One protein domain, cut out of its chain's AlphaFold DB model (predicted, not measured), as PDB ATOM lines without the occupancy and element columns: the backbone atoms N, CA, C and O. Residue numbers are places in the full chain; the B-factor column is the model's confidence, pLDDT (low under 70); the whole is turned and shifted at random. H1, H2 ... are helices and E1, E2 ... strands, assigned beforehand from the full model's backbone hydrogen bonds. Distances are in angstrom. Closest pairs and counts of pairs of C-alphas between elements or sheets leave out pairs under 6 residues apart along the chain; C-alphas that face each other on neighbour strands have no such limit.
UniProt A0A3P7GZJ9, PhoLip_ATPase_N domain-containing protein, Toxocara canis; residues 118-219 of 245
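This is residues 118 to 219 of the 245 residues of the protein "PhoLip_ATPase_N domain-containing protein" of Toxocara canis (UniProt A0A3P7GZJ9). A small antiparallel sheet, E2-E1-E3, lies beyond one end of the long helix H3; H2 folds back along its other end, with H1 near its middle. The 102 printed residues are mostly helix, three helices before three strands. The extended rod spans 81 by 23 by 20 A, radius of gyration of the C-alphas 24.5 A.

Find E1 at residues 191 to 196, E2 at 199 to 204, E3 at 213 to 215. H3, residues 155 to 188, runs 49.2 A from C-alpha 155 at (116.437, 144.703, 88.194) to C-alpha 188 at (154.531, 130.955, 60.268). H1 is residues 118 to 130, H2 133 to 146.

Across hairpin E1 and E2, N 194 and O 201 are 2.9 A apart. H3's residues 155 to 166 alone touch H2, a helical hairpin; C-alphas 146 and 155 are closest, 5.7 A. O i to N i+4 pairs are within hydrogen-bond range throughout H2, 7 of 9 in H1, 28 of 30 in H3.

The printed part has no cut; 17 residues, among them 118 to 126, have pLDDT under 70.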
ATOM      1  N   ILE A 118     138.785 128.627  67.143       60.34
ATOM      2  CA  ILE A 118     137.784 129.720  67.225       60.34
ATOM      3  C   ILE A 118     136.429 129.237  67.793       60.34
ATOM      4  O   ILE A 118     135.781 129.944  68.558       60.34
ATOM      5  N   ILE A 119     136.040 127.994  67.490       60.34
ATOM      6  CA  ILE A 119     134.785 127.371  67.943       60.34
ATOM      7  C   ILE A 119     134.895 126.777  69.364       60.34
ATOM      8  O   ILE A 119     133.935 126.804  70.127       60.34
ATOM      9  N   THR A 120     136.066 126.269  69.766       64.31
ATOM     10  CA  THR A 120     136.313 125.765  71.135       64.31
ATOM     11  C   THR A 120     136.874 126.826  72.081       64.31
ATOM     12  O   THR A 120     137.014 126.563  73.275       64.31
ATOM     13  N   PHE A 121     137.170 128.022  71.566       66.12
ATOM     14  CA  PHE A 121     137.650 129.171  72.318       66.12
ATOM     15  C   PHE A 121     136.599 129.617  73.321       66.12
ATOM     16  O   PHE A 121     136.890 129.666  74.508       66.12
ATOM     17  N   LEU A 122     135.360 129.834  72.877       67.12
ATOM     18  CA  LEU A 122     134.312 130.362  73.742       67.12
ATOM     19  C   LEU A 122     134.043 129.473  74.973       67.12
ATOM     20  O   LEU A 122     134.213 129.975  76.080       67.12
ATOM     21  N   PRO A 123     133.724 128.166  74.849       60.97
ATOM     22  CA  PRO A 123     133.427 127.344  76.023       60.97
ATOM     23  C   PRO A 123     134.650 127.102  76.917       60.97
ATOM     24  O   PRO A 123     134.518 127.063  78.137       60.97
ATOM     25  N   LYS A 124     135.852 126.950  76.345       69.50
ATOM     26  CA  LYS A 124     137.053 126.583  77.110       69.50
ATOM     27  C   LYS A 124     137.731 127.792  77.762       69.50
ATOM     28  O   LYS A 124     138.224 127.674  78.880       69.50
ATOM     29  N   ASN A 125     137.718 128.946  77.094       67.31
ATOM     30  CA  ASN A 125     138.224 130.200  77.644       67.31
ATOM     31  C   ASN A 125     137.286 130.743  78.731       67.31
ATOM     32  O   ASN A 125     137.767 131.092  79.803       67.31
ATOM     33  N   LEU A 126     135.956 130.711  78.531       65.44
ATOM     34  CA  LEU A 126     135.013 131.058  79.607       65.44
ATOM     35  C   LEU A 126     135.177 130.131  80.811       65.44
ATOM     36  O   LEU A 126     135.191 130.610  81.936       65.44
ATOM     37  N   PHE A 127     135.343 128.821  80.607       70.00
ATOM     38  CA  PHE A 127     135.517 127.882  81.717       70.00
ATOM     39  C   PHE A 127     136.770 128.184  82.559       70.00
ATOM     40  O   PHE A 127     136.689 128.225  83.786       70.00
ATOM     41  N   GLU A 128     137.914 128.465  81.923       69.25
ATOM     42  CA  GLU A 128     139.133 128.892  82.632       69.25
ATOM     43  C   GLU A 128     138.963 130.274  83.295       69.25
ATOM     44  O   GLU A 128     139.476 130.508  84.392       69.25
ATOM     45  N   GLN A 129     138.199 131.182  82.683       65.88
ATOM     46  CA  GLN A 129     137.879 132.481  83.276       65.88
ATOM     47  C   GLN A 129     136.905 132.380  84.456       65.88
ATOM     48  O   GLN A 129     137.061 133.150  85.398       65.88
ATOM     49  N   PHE A 130     135.969 131.428  84.468       66.69
ATOM     50  CA  PHE A 130     135.054 131.186  85.591       66.69
ATOM     51  C   PHE A 130     135.719 130.475  86.771       66.69
ATOM     52  O   PHE A 130     135.248 130.603  87.896       66.69
ATOM     53  N   GLN A 131     136.850 129.791  86.564       71.69
ATOM     54  CA  GLN A 131     137.674 129.316  87.681       71.69
ATOM     55  C   GLN A 131     138.336 130.465  88.455       71.69
ATOM     56  O   GLN A 131     138.743 130.281  89.604       71.69
ATOM     57  N   ARG A 132     138.422 131.672  87.875       77.94
ATOM     58  CA  ARG A 132     138.788 132.863  88.644       77.94
ATOM     59  C   ARG A 132     137.584 133.309  89.465       77.94
ATOM     60  O   ARG A 132     136.608 133.822  88.923       77.94
ATOM     61  N   LEU A 133     137.713 133.179  90.786       70.50
ATOM     62  CA  LEU A 133     136.684 133.548  91.765       70.50
ATOM     63  C   LEU A 133     136.099 134.952  91.537       70.50
ATOM     64  O   LEU A 133     134.906 135.137  91.729       70.50
ATOM     65  N   ALA A 134     136.901 135.917  91.073       75.69
ATOM     66  CA  ALA A 134     136.435 137.273  90.774       75.69
ATOM     67  C   ALA A 134     135.394 137.321  89.638       75.69
ATOM     68  O   ALA A 134     134.355 137.959  89.778       75.69
ATOM     69  N   ASN A 135     135.628 136.605  88.536       79.81
ATOM     70  CA  ASN A 135     134.706 136.574  87.395       79.81
ATOM     71  C   ASN A 135     133.428 135.794  87.736       79.81
ATOM     72  O   ASN A 135     132.331 136.182  87.337       79.81
ATOM     73  N   PHE A 136     133.567 134.719  88.517       81.50
ATOM     74  CA  PHE A 136     132.433 133.959  89.041       81.50
ATOM     75  C   PHE A 136     131.588 134.788  90.017       81.50
ATOM     76  O   PHE A 136     130.364 134.768  89.931       81.50
ATOM     77  N   TYR A 137     132.225 135.572  90.892       82.38
ATOM     78  CA  TYR A 137     131.546 136.455  91.840       82.38
ATOM     79  C   TYR A 137     130.648 137.472  91.130       82.38
ATOM     80  O   TYR A 137     129.474 137.582  91.470       82.38
ATOM     81  N   PHE A 138     131.149 138.155  90.097       83.50
ATOM     82  CA  PHE A 138     130.338 139.103  89.327       83.50
ATOM     83  C   PHE A 138     129.163 138.434  88.600       83.50
ATOM     84  O   PHE A 138     128.083 139.017  88.536       83.50
ATOM     85  N   LEU A 139     129.332 137.202  88.104       82.00
ATOM     86  CA  LEU A 139     128.247 136.441  87.480       82.00
ATOM     87  C   LEU A 139     127.178 136.023  88.505       82.00
ATOM     88  O   LEU A 139     125.987 136.183  88.250       82.00
ATOM     89  N   VAL A 140     127.587 135.538  89.681       84.88
ATOM     90  CA  VAL A 140     126.664 135.197  90.774       84.88
ATOM     91  C   VAL A 140     125.922 136.441  91.254       84.88
ATOM     92  O   VAL A 140     124.706 136.392  91.414       84.88
ATOM     93  N   LEU A 141     126.615 137.571  91.412       84.31
ATOM     94  CA  LEU A 141     125.978 138.846  91.735       84.31
ATOM     95  C   LEU A 141     124.960 139.268  90.670       84.31
ATOM     96  O   LEU A 141     123.862 139.685  91.029       84.31
ATOM     97  N   MET A 142     125.288 139.122  89.382       83.44
ATOM     98  CA  MET A 142     124.368 139.422  88.281       83.44
ATOM     99  C   MET A 142     123.113 138.535  88.338       83.44
ATOM    100  O   MET A 142     122.002 139.037  88.200       83.44
ATOM    101  N   ILE A 143     123.273 137.230  88.589       85.25
ATOM    102  CA  ILE A 143     122.157 136.276  88.696       85.25
ATOM    103  C   ILE A 143     121.290 136.569  89.924       85.25
ATOM    104  O   ILE A 143     120.069 136.566  89.813       85.25
ATOM    105  N   LEU A 144     121.892 136.865  91.078       83.88
ATOM    106  CA  LEU A 144     121.154 137.194  92.303       83.88
ATOM    107  C   LEU A 144     120.305 138.462  92.145       83.88
ATOM    108  O   LEU A 144     119.209 138.537  92.692       83.88
ATOM    109  N   GLN A 145     120.779 139.437  91.368       80.75
ATOM    110  CA  GLN A 145     120.054 140.684  91.097       80.75
ATOM    111  C   GLN A 145     118.940 140.531  90.056       80.75
ATOM    112  O   GLN A 145     118.015 141.339  90.032       80.75
ATOM    113  N   LEU A 146     119.006 139.494  89.215       78.62
ATOM    114  CA  LEU A 146     117.953 139.168  88.251       78.62
ATOM    115  C   LEU A 146     116.712 138.567  88.912       78.62
ATOM    116  O   LEU A 146     115.663 138.549  88.275       78.62
ATOM    117  N   ILE A 147     116.808 138.077  90.156       83.69
ATOM    118  CA  ILE A 147     115.667 137.467  90.834       83.69
ATOM    119  C   ILE A 147     114.922 138.508  91.693       83.69
ATOM    120  O   ILE A 147     115.383 138.863  92.784       83.69
ATOM    121  N   PRO A 148     113.741 138.984  91.251       70.44
ATOM    122  CA  PRO A 148     113.036 140.110  91.876       70.44
ATOM    123  C   PRO A 148     112.445 139.784  93.258       70.44
ATOM    124  O   PRO A 148     112.031 140.681  93.977       70.44
ATOM    125  N   TRP A 149     112.409 138.510  93.657       71.44
ATOM    126  CA  TRP A 149     111.907 138.066  94.966       71.44
ATOM    127  C   TRP A 149     112.843 138.366  96.158       71.44
ATOM    128  O   TRP A 149     112.391 138.340  97.297       71.44
ATOM    129  N   ILE A 150     114.131 138.649  95.913       72.00
ATOM    130  CA  ILE A 150     115.153 138.928  96.944       72.00
ATOM    131  C   ILE A 150     115.529 140.417  96.934       72.00
ATOM    132  O   ILE A 150     115.898 140.970  97.967       72.00
ATOM    133  N   SER A 151     115.439 141.076  95.775       64.81
ATOM    134  CA  SER A 151     115.820 142.478  95.595       64.81
ATOM    135  C   SER A 151     114.595 143.341  95.317       64.81
ATOM    136  O   SER A 151     113.916 143.158  94.312       64.81
ATOM    137  N   SER A 152     114.352 144.331  96.178       69.31
ATOM    138  CA  SER A 152     113.259 145.303  96.014       69.31
ATOM    139  C   SER A 152     113.578 146.428  95.010       69.31
ATOM    140  O   SER A 152     112.740 147.301  94.780       69.31
ATOM    141  N   ILE A 153     114.795 146.447  94.446       76.88
ATOM    142  CA  ILE A 153     115.276 147.433  93.464       76.88
ATOM    143  C   ILE A 153     114.983 146.945  92.044       76.88
ATOM    144  O   ILE A 153     115.065 145.752  91.755       76.88
ATOM    145  N   VAL A 154     114.681 147.879  91.137       79.19
ATOM    146  CA  VAL A 154     114.375 147.552  89.743       79.19
ATOM    147  C   VAL A 154     115.565 146.873  89.061       79.19
ATOM    148  O   VAL A 154     116.614 147.482  88.870       79.19
ATOM    149  N   TRP A 155     115.388 145.609  88.680       77.94
ATOM    150  CA  TRP A 155     116.437 144.703  88.194       77.94
ATOM    151  C   TRP A 155     117.318 145.281  87.074       77.94
ATOM    152  O   TRP A 155     118.516 145.015  87.031       77.94
ATOM    153  N   TYR A 156     116.763 146.107  86.181       81.62
ATOM    154  CA  TYR A 156     117.516 146.661  85.054       81.62
ATOM    155  C   TYR A 156     118.561 147.709  85.466       81.62
ATOM    156  O   TYR A 156     119.585 147.830  84.795       81.62
ATOM    157  N   SER A 157     118.351 148.461  86.554       85.06
ATOM    158  CA  SER A 157     119.243 149.572  86.921       85.06
ATOM    159  C   SER A 157     120.602 149.092  87.441       85.06
ATOM    160  O   SER A 157     121.606 149.772  87.243       85.06
ATOM    161  N   THR A 158     120.656 147.898  88.040       82.94
ATOM    162  CA  THR A 158     121.891 147.274  88.539       82.94
ATOM    163  C   THR A 158     122.432 146.195  87.602       82.94
ATOM    164  O   THR A 158     123.649 146.055  87.469       82.94
ATOM    165  N   ALA A 159     121.559 145.464  86.899       83.88
ATOM    166  CA  ALA A 159     121.977 144.390  86.000       83.88
ATOM    167  C   ALA A 159     122.692 144.912  84.748       83.88
ATOM    168  O   ALA A 159     123.667 144.303  84.311       83.88
ATOM    169  N   ILE A 160     122.244 146.040  84.181       86.81
ATOM    170  CA  ILE A 160     122.825 146.584  82.946       86.81
ATOM    171  C   ILE A 160     124.312 146.948  83.136       86.81
ATOM    172  O   ILE A 160     125.133 146.423  82.379       86.81
ATOM    173  N   PRO A 161     124.718 147.761  84.138       86.94
ATOM    174  CA  PRO A 161     126.131 148.082  84.354       86.94
ATOM    175  C   PRO A 161     127.010 146.847  84.591       86.94
ATOM    176  O   PRO A 161     128.104 146.753  84.036       86.94
ATOM    177  N   LEU A 162     126.527 145.874  85.370       84.12
ATOM    178  CA  LEU A 162     127.276 144.646  85.658       84.12
ATOM    179  C   LEU A 162     127.439 143.759  84.426       84.12
ATOM    180  O   LEU A 162     128.528 143.235  84.190       84.12
ATOM    181  N   PHE A 163     126.386 143.628  83.620       85.69
ATOM    182  CA  PHE A 163     126.450 142.908  82.357       85.69
ATOM    183  C   PHE A 163     127.480 143.537  81.415       85.69
ATOM    184  O   PHE A 163     128.303 142.821  80.851       85.69
ATOM    185  N   PHE A 164     127.493 144.868  81.288       88.88
ATOM    186  CA  PHE A 164     128.464 145.565  80.443       88.88
ATOM    187  C   PHE A 164     129.908 145.333  80.889       88.88
ATOM    188  O   PHE A 164     130.758 145.047  80.050       88.88
ATOM    189  N   VAL A 165     130.192 145.406  82.191       86.00
ATOM    190  CA  VAL A 165     131.547 145.170  82.720       86.00
ATOM    191  C   VAL A 165     132.006 143.732  82.450       86.00
ATOM    192  O   VAL A 165     133.144 143.513  82.022       86.00
ATOM    193  N   LEU A 166     131.117 142.752  82.638       82.44
ATOM    194  CA  LEU A 166     131.393 141.342  82.346       82.44
ATOM    195  C   LEU A 166     131.611 141.093  80.851       82.44
ATOM    196  O   LEU A 166     132.604 140.473  80.462       82.44
ATOM    197  N   ALA A 167     130.714 141.608  80.009       84.31
ATOM    198  CA  ALA A 167     130.785 141.460  78.563       84.31
ATOM    199  C   ALA A 167     132.041 142.127  77.988       84.31
ATOM    200  O   ALA A 167     132.725 141.529  77.161       84.31
ATOM    201  N   PHE A 168     132.389 143.329  78.458       86.12
ATOM    202  CA  PHE A 168     133.595 144.039  78.032       86.12
ATOM    203  C   PHE A 168     134.872 143.279  78.408       86.12
ATOM    204  O   PHE A 168     135.778 143.151  77.587       86.12
ATOM    205  N   SER A 169     134.927 142.724  79.621       81.19
ATOM    206  CA  SER A 169     136.070 141.923  80.080       81.19
ATOM    207  C   SER A 169     136.260 140.672  79.216       81.19
ATOM    208  O   SER A 169     137.359 140.417  78.727       81.19
ATOM    209  N   ALA A 170     135.174 139.943  78.941       79.31
ATOM    210  CA  ALA A 170     135.212 138.766  78.075       79.31
ATOM    211  C   ALA A 170     135.578 139.119  76.620       79.31
ATOM    212  O   ALA A 170     136.358 138.411  75.983       79.31
ATOM    213  N   ALA A 171     135.044 140.226  76.095       83.62
ATOM    214  CA  ALA A 171     135.342 140.701  74.747       83.62
ATOM    215  C   ALA A 171     136.815 141.101  74.591       83.62
ATOM    216  O   ALA A 171     137.429 140.781  73.572       83.62
ATOM    217  N   LYS A 172     137.398 141.753  75.604       84.50
ATOM    218  CA  LYS A 172     138.823 142.094  75.628       84.50
ATOM    219  C   LYS A 172     139.697 140.847  75.564       84.50
ATOM    220  O   LYS A 172     140.570 140.757  74.706       84.50
ATOM    221  N   ASP A 173     139.420 139.864  76.414       79.69
ATOM    222  CA  ASP A 173     140.192 138.624  76.432       79.69
ATOM    223  C   ASP A 173     140.057 137.839  75.114       79.69
ATOM    224  O   ASP A 173     141.020 137.231  74.644       79.69
ATOM    225  N   ALA A 174     138.879 137.889  74.480       79.69
ATOM    226  CA  ALA A 174     138.656 137.326  73.149       79.69
ATOM    227  C   ALA A 174     139.463 138.038  72.060       79.69
ATOM    228  O   ALA A 174     140.079 137.388  71.213       79.69
ATOM    229  N   TYR A 175     139.482 139.369  72.089       83.69
ATOM    230  CA  TYR A 175     140.252 140.171  71.147       83.69
ATOM    231  C   TYR A 175     141.756 139.884  71.253       83.69
ATOM    232  O   TYR A 175     142.413 139.654  70.233       83.69
ATOM    233  N   ASP A 176     142.284 139.824  72.475       82.81
ATOM    234  CA  ASP A 176     143.697 139.536  72.727       82.81
ATOM    235  C   ASP A 176     144.093 138.144  72.206       82.81
ATOM    236  O   ASP A 176     145.164 137.976  71.616       82.81
ATOM    237  N   ASP A 177     143.225 137.138  72.355       80.19
ATOM    238  CA  ASP A 177     143.498 135.797  71.829       80.19
ATOM    239  C   ASP A 177     143.497 135.764  70.291       80.19
ATOM    240  O   ASP A 177     144.394 135.183  69.671       80.19
ATOM    241  N   ILE A 178     142.569 136.481  69.643       80.69
ATOM    242  CA  ILE A 178     142.550 136.641  68.178       80.69
ATOM    243  C   ILE A 178     143.827 137.331  67.686       80.69
ATOM    244  O   ILE A 178     144.383 136.953  66.649       80.69
ATOM    245  N   GLN A 179     144.321 138.332  68.415       83.75
ATOM    246  CA  GLN A 179     145.564 139.010  68.061       83.75
ATOM    247  C   GLN A 179     146.758 138.044  68.102       83.75
ATOM    248  O   GLN A 179     147.576 138.053  67.177       83.75
ATOM    249  N   ARG A 180     146.824 137.144  69.095       80.56
ATOM    250  CA  ARG A 180     147.853 136.088  69.152       80.56
ATOM    251  C   ARG A 180     147.778 135.148  67.956       80.56
ATOM    252  O   ARG A 180     148.804 134.860  67.345       80.56
ATOM    253  N   HIS A 181     146.577 134.735  67.556       81.25
ATOM    254  CA  HIS A 181     146.386 133.914  66.358       81.25
ATOM    255  C   HIS A 181     146.899 134.590  65.083       81.25
ATOM    256  O   HIS A 181     147.532 133.946  64.242       81.25
ATOM    257  N   ARG A 182     146.638 135.894  64.932       82.94
ATOM    258  CA  ARG A 182     147.141 136.672  63.793       82.94
ATOM    259  C   ARG A 182     148.665 136.756  63.815       82.94
ATOM    260  O   ARG A 182     149.282 136.515  62.781       82.94
ATOM    261  N   SER A 183     149.256 137.023  64.977       81.69
ATOM    262  CA  SER A 183     150.711 137.063  65.160       81.69
ATOM    263  C   SER A 183     151.371 135.724  64.815       81.69
ATOM    264  O   SER A 183     152.318 135.685  64.032       81.69
ATOM    265  N   ASP A 184     150.838 134.609  65.323       80.12
ATOM    266  CA  ASP A 184     151.315 133.259  64.991       80.12
ATOM    267  C   ASP A 184     151.255 133.000  63.479       80.12
ATOM    268  O   ASP A 184     152.190 132.461  62.885       80.12
ATOM    269  N   SER A 185     150.151 133.388  62.832       82.88
ATOM    270  CA  SER A 185     149.976 133.210  61.388       82.88
ATOM    271  C   SER A 185     150.992 134.020  60.582       82.88
ATOM    272  O   SER A 185     151.551 133.504  59.613       82.88
ATOM    273  N   GLN A 186     151.286 135.256  60.996       85.12
ATOM    274  CA  GLN A 186     152.294 136.100  60.350       85.12
ATOM    275  C   GLN A 186     153.693 135.488  60.447       85.12
ATOM    276  O   GLN A 186     154.399 135.409  59.443       85.12
ATOM    277  N   VAL A 187     154.079 134.995  61.627       80.44
ATOM    278  CA  VAL A 187     155.394 134.366  61.831       80.44
ATOM    279  C   VAL A 187     155.523 133.075  61.019       80.44
ATOM    280  O   VAL A 187     156.540 132.860  60.366       80.44
ATOM    281  N   ASN A 188     154.492 132.228  60.998       82.31
ATOM    282  CA  ASN A 188     154.531 130.955  60.268       82.31
ATOM    283  C   ASN A 188     154.529 131.115  58.741       82.31
ATOM    284  O   ASN A 188     155.143 130.305  58.040       82.31
ATOM    285  N   ASN A 189     153.843 132.141  58.227       85.38
ATOM    286  CA  ASN A 189     153.771 132.438  56.794       85.38
ATOM    287  C   ASN A 189     154.903 133.346  56.304       85.38
ATOM    288  O   ASN A 189     154.934 133.688  55.123       85.38
ATOM    289  N   ARG A 190     155.834 133.730  57.181       82.00
ATOM    290  CA  ARG A 190     156.982 134.544  56.802       82.00
ATOM    291  C   ARG A 190     157.810 133.834  55.736       82.00
ATOM    292  O   ARG A 190     158.127 132.653  55.872       82.00
ATOM    293  N   VAL A 191     158.163 134.565  54.690       84.81
ATOM    294  CA  VAL A 191     159.001 134.065  53.602       84.81
ATOM    295  C   VAL A 191     160.454 133.967  54.065       84.81
ATOM    296  O   VAL A 191     160.973 134.866  54.725       84.81
ATOM    297  N   SER A 192     161.104 132.853  53.736       81.19
ATOM    298  CA  SER A 192     162.518 132.600  53.997       81.19
ATOM    299  C   SER A 192     163.175 131.951  52.783       81.19
ATOM    300  O   SER A 192     162.575 131.117  52.110       81.19
ATOM    301  N   TYR A 193     164.422 132.317  52.503       82.75
ATOM    302  CA  TYR A 193     165.163 131.771  51.372       82.75
ATOM    303  C   TYR A 193     166.028 130.603  51.819       82.75
ATOM    304  O   TYR A 193     167.007 130.798  52.538       82.75
ATOM    305  N   VAL A 194     165.699 129.391  51.383       83.12
ATOM    306  CA  VAL A 194     166.465 128.182  51.702       83.12
ATOM    307  C   VAL A 194     167.304 127.743  50.508       83.12
ATOM    308  O   VAL A 194     166.870 127.821  49.360       83.12
ATOM    309  N   VAL A 195     168.510 127.243  50.760       80.69
ATOM    310  CA  VAL A 195     169.341 126.640  49.713       80.69
ATOM    311  C   VAL A 195     168.951 125.173  49.565       80.69
ATOM    312  O   VAL A 195     169.138 124.386  50.491       80.69
ATOM    313  N   ARG A 196     168.429 124.785  48.398       81.00
ATOM    314  CA  ARG A 196     168.123 123.390  48.044       81.00
ATOM    315  C   ARG A 196     168.719 123.064  46.686       81.00
ATOM    316  O   ARG A 196     168.574 123.835  45.748       81.00
ATOM    317  N   ASN A 197     169.395 121.921  46.565       80.06
ATOM    318  CA  ASN A 197     169.988 121.470  45.296       80.06
ATOM    319  C   ASN A 197     170.853 122.539  44.593       80.06
ATOM    320  O   ASN A 197     170.858 122.620  43.370       80.06
ATOM    321  N   ARG A 198     171.597 123.348  45.370       77.38
ATOM    322  CA  ARG A 198     172.431 124.474  44.892       77.38
ATOM    323  C   ARG A 198     171.652 125.672  44.319       77.38
ATOM    324  O   ARG A 198     172.271 126.572  43.765       77.38
ATOM    325  N   GLN A 199     170.333 125.723  44.494       80.25
ATOM    326  CA  GLN A 199     169.489 126.864  44.138       80.25
ATOM    327  C   GLN A 199     168.867 127.500  45.384       80.25
ATOM    328  O   GLN A 199     168.615 126.827  46.385       80.25
ATOM    329  N   LEU A 200     168.634 128.811  45.319       82.06
ATOM    330  CA  LEU A 200     167.909 129.552  46.343       82.06
ATOM    331  C   LEU A 200     166.409 129.415  46.059       82.06
ATOM    332  O   LEU A 200     165.946 129.844  45.006       82.06
ATOM    333  N   VAL A 201     165.669 128.801  46.976       86.50
ATOM    334  CA  VAL A 201     164.227 128.575  46.848       86.50
ATOM    335  C   VAL A 201     163.508 129.341  47.947       86.50
ATOM    336  O   VAL A 201     163.916 129.317  49.110       86.50
ATOM    337  N   GLU A 202     162.434 130.018  47.567       87.50
ATOM    338  CA  GLU A 202     161.538 130.684  48.501       87.50
ATOM    339  C   GLU A 202     160.666 129.652  49.228       87.50
ATOM    340  O   GLU A 202     159.983 128.841  48.604       87.50
ATOM    341  N   GLU A 203     160.694 129.666  50.557       87.19
ATOM    342  CA  GLU A 203     159.923 128.756  51.397       87.19
ATOM    343  C   GLU A 203     159.330 129.470  52.605       87.19
ATOM    344  O   GLU A 203     159.935 130.361  53.207       87.19
ATOM    345  N   LYS A 204     158.142 129.023  53.012       86.50
ATOM    346  CA  LYS A 204     157.502 129.522  54.231       86.50
ATOM    347  C   LYS A 204     158.283 129.077  55.459       86.50
ATOM    348  O   LYS A 204     158.748 127.938  55.526       86.50
ATOM    349  N   TRP A 205     158.326 129.929  56.477       82.94
ATOM    350  CA  TRP A 205     159.013 129.668  57.740       82.94
ATOM    351  C   TRP A 205     158.603 128.330  58.368       82.94
ATOM    352  O   TRP A 205     159.460 127.561  58.797       82.94
ATOM    353  N   MET A 206     157.313 127.985  58.327       80.81
ATOM    354  CA  MET A 206     156.799 126.701  58.825       80.81
ATOM    355  C   MET A 206     157.368 125.448  58.119       80.81
ATOM    356  O   MET A 206     157.397 124.372  58.718       80.81
ATOM    357  N   ASN A 207     157.841 125.573  56.873       84.19
ATOM    358  CA  ASN A 207     158.362 124.467  56.054       84.19
ATOM    359  C   ASN A 207     159.879 124.253  56.196       84.19
ATOM    360  O   ASN A 207     160.425 123.273  55.668       84.19
ATOM    361  N   VAL A 208     160.565 125.160  56.892       82.75
ATOM    362  CA  VAL A 208     161.996 125.066  57.192       82.75
ATOM    363  C   VAL A 208     162.238 123.900  58.150       82.75
ATOM    364  O   VAL A 208     161.513 123.726  59.132       82.75
ATOM    365  N   LYS A 209     163.256 123.080  57.873       81.25
ATOM    366  CA  LYS A 209     163.634 121.929  58.706       81.25
ATOM    367  C   LYS A 209     165.067 122.075  59.214       81.25
ATOM    368  O   LYS A 209     165.866 122.843  58.684       81.25
ATOM    369  N   VAL A 210     165.395 121.317  60.260       74.19
ATOM    370  CA  VAL A 210     166.741 121.318  60.845       74.19
ATOM    371  C   VAL A 210     167.764 120.821  59.815       74.19
ATOM    372  O   VAL A 210     167.577 119.774  59.192       74.19
ATOM    373  N   GLY A 211     168.850 121.582  59.658       72.50
ATOM    374  CA  GLY A 211     169.923 121.316  58.697       72.50
ATOM    375  C   GLY A 211     169.758 122.008  57.341       72.50
ATOM    376  O   GLY A 211     170.655 121.884  56.509       72.50
ATOM    377  N   ASP A 212     168.671 122.752  57.118       76.38
ATOM    378  CA  ASP A 212     168.544 123.636  55.956       76.38
ATOM    379  C   ASP A 212     169.427 124.891  56.135       76.38
ATOM    380  O   ASP A 212     169.547 125.446  57.232       76.38
ATOM    381  N   VAL A 213     170.043 125.356  55.045       78.19
ATOM    382  CA  VAL A 213     170.821 126.607  55.027       78.19
ATOM    383  C   VAL A 213     169.911 127.736  54.561       78.19
ATOM    384  O   VAL A 213     169.289 127.612  53.504       78.19
ATOM    385  N   ILE A 214     169.834 128.826  55.329       81.44
ATOM    386  CA  ILE A 214     168.945 129.956  55.040       81.44
ATOM    387  C   ILE A 214     169.783 131.180  54.685       81.44
ATOM    388  O   ILE A 214     170.746 131.527  55.370       81.44
ATOM    389  N   ARG A 215     169.406 131.864  53.610       75.81
ATOM    390  CA  ARG A 215     169.941 133.187  53.305       75.81
ATOM    391  C   ARG A 215     169.146 134.219  54.092       75.81
ATOM    392  O   ARG A 215     167.935 134.335  53.925       75.81
ATOM    393  N   MET A 216     169.841 134.957  54.946       70.31
ATOM    394  CA  MET A 216     169.279 136.112  55.632       70.31
ATOM    395  C   MET A 216     169.602 137.356  54.809       70.31
ATOM    396  O   MET A 216     170.734 137.525  54.354       70.31
ATOM    397  N   GLU A 217     168.607 138.202  54.582       65.19
ATOM    398  CA  GLU A 217     168.844 139.554  54.083       65.19
ATOM    399  C   GLU A 217     169.321 140.425  55.253       65.19
ATOM    400  O   GLU A 217     168.879 140.235  56.392       65.19
ATOM    401  N   ASN A 218     170.254 141.346  54.991       47.00
ATOM    402  CA  ASN A 218     170.603 142.376  55.971       47.00
ATOM    403  C   ASN A 218     169.316 143.140  56.328       47.00
ATOM    404  O   ASN A 218     168.511 143.391  55.440       47.00
ATOM    405  N   ASP A 219     169.130 143.439  57.619       54.16
ATOM    406  CA  ASP A 219     167.921 143.993  58.273       54.16
ATOM    407  C   ASP A 219     166.951 142.972  58.898       54.16
ATOM    408  O   ASP A 219     165.945 143.333  59.512       54.16
TER     409      ASP A 219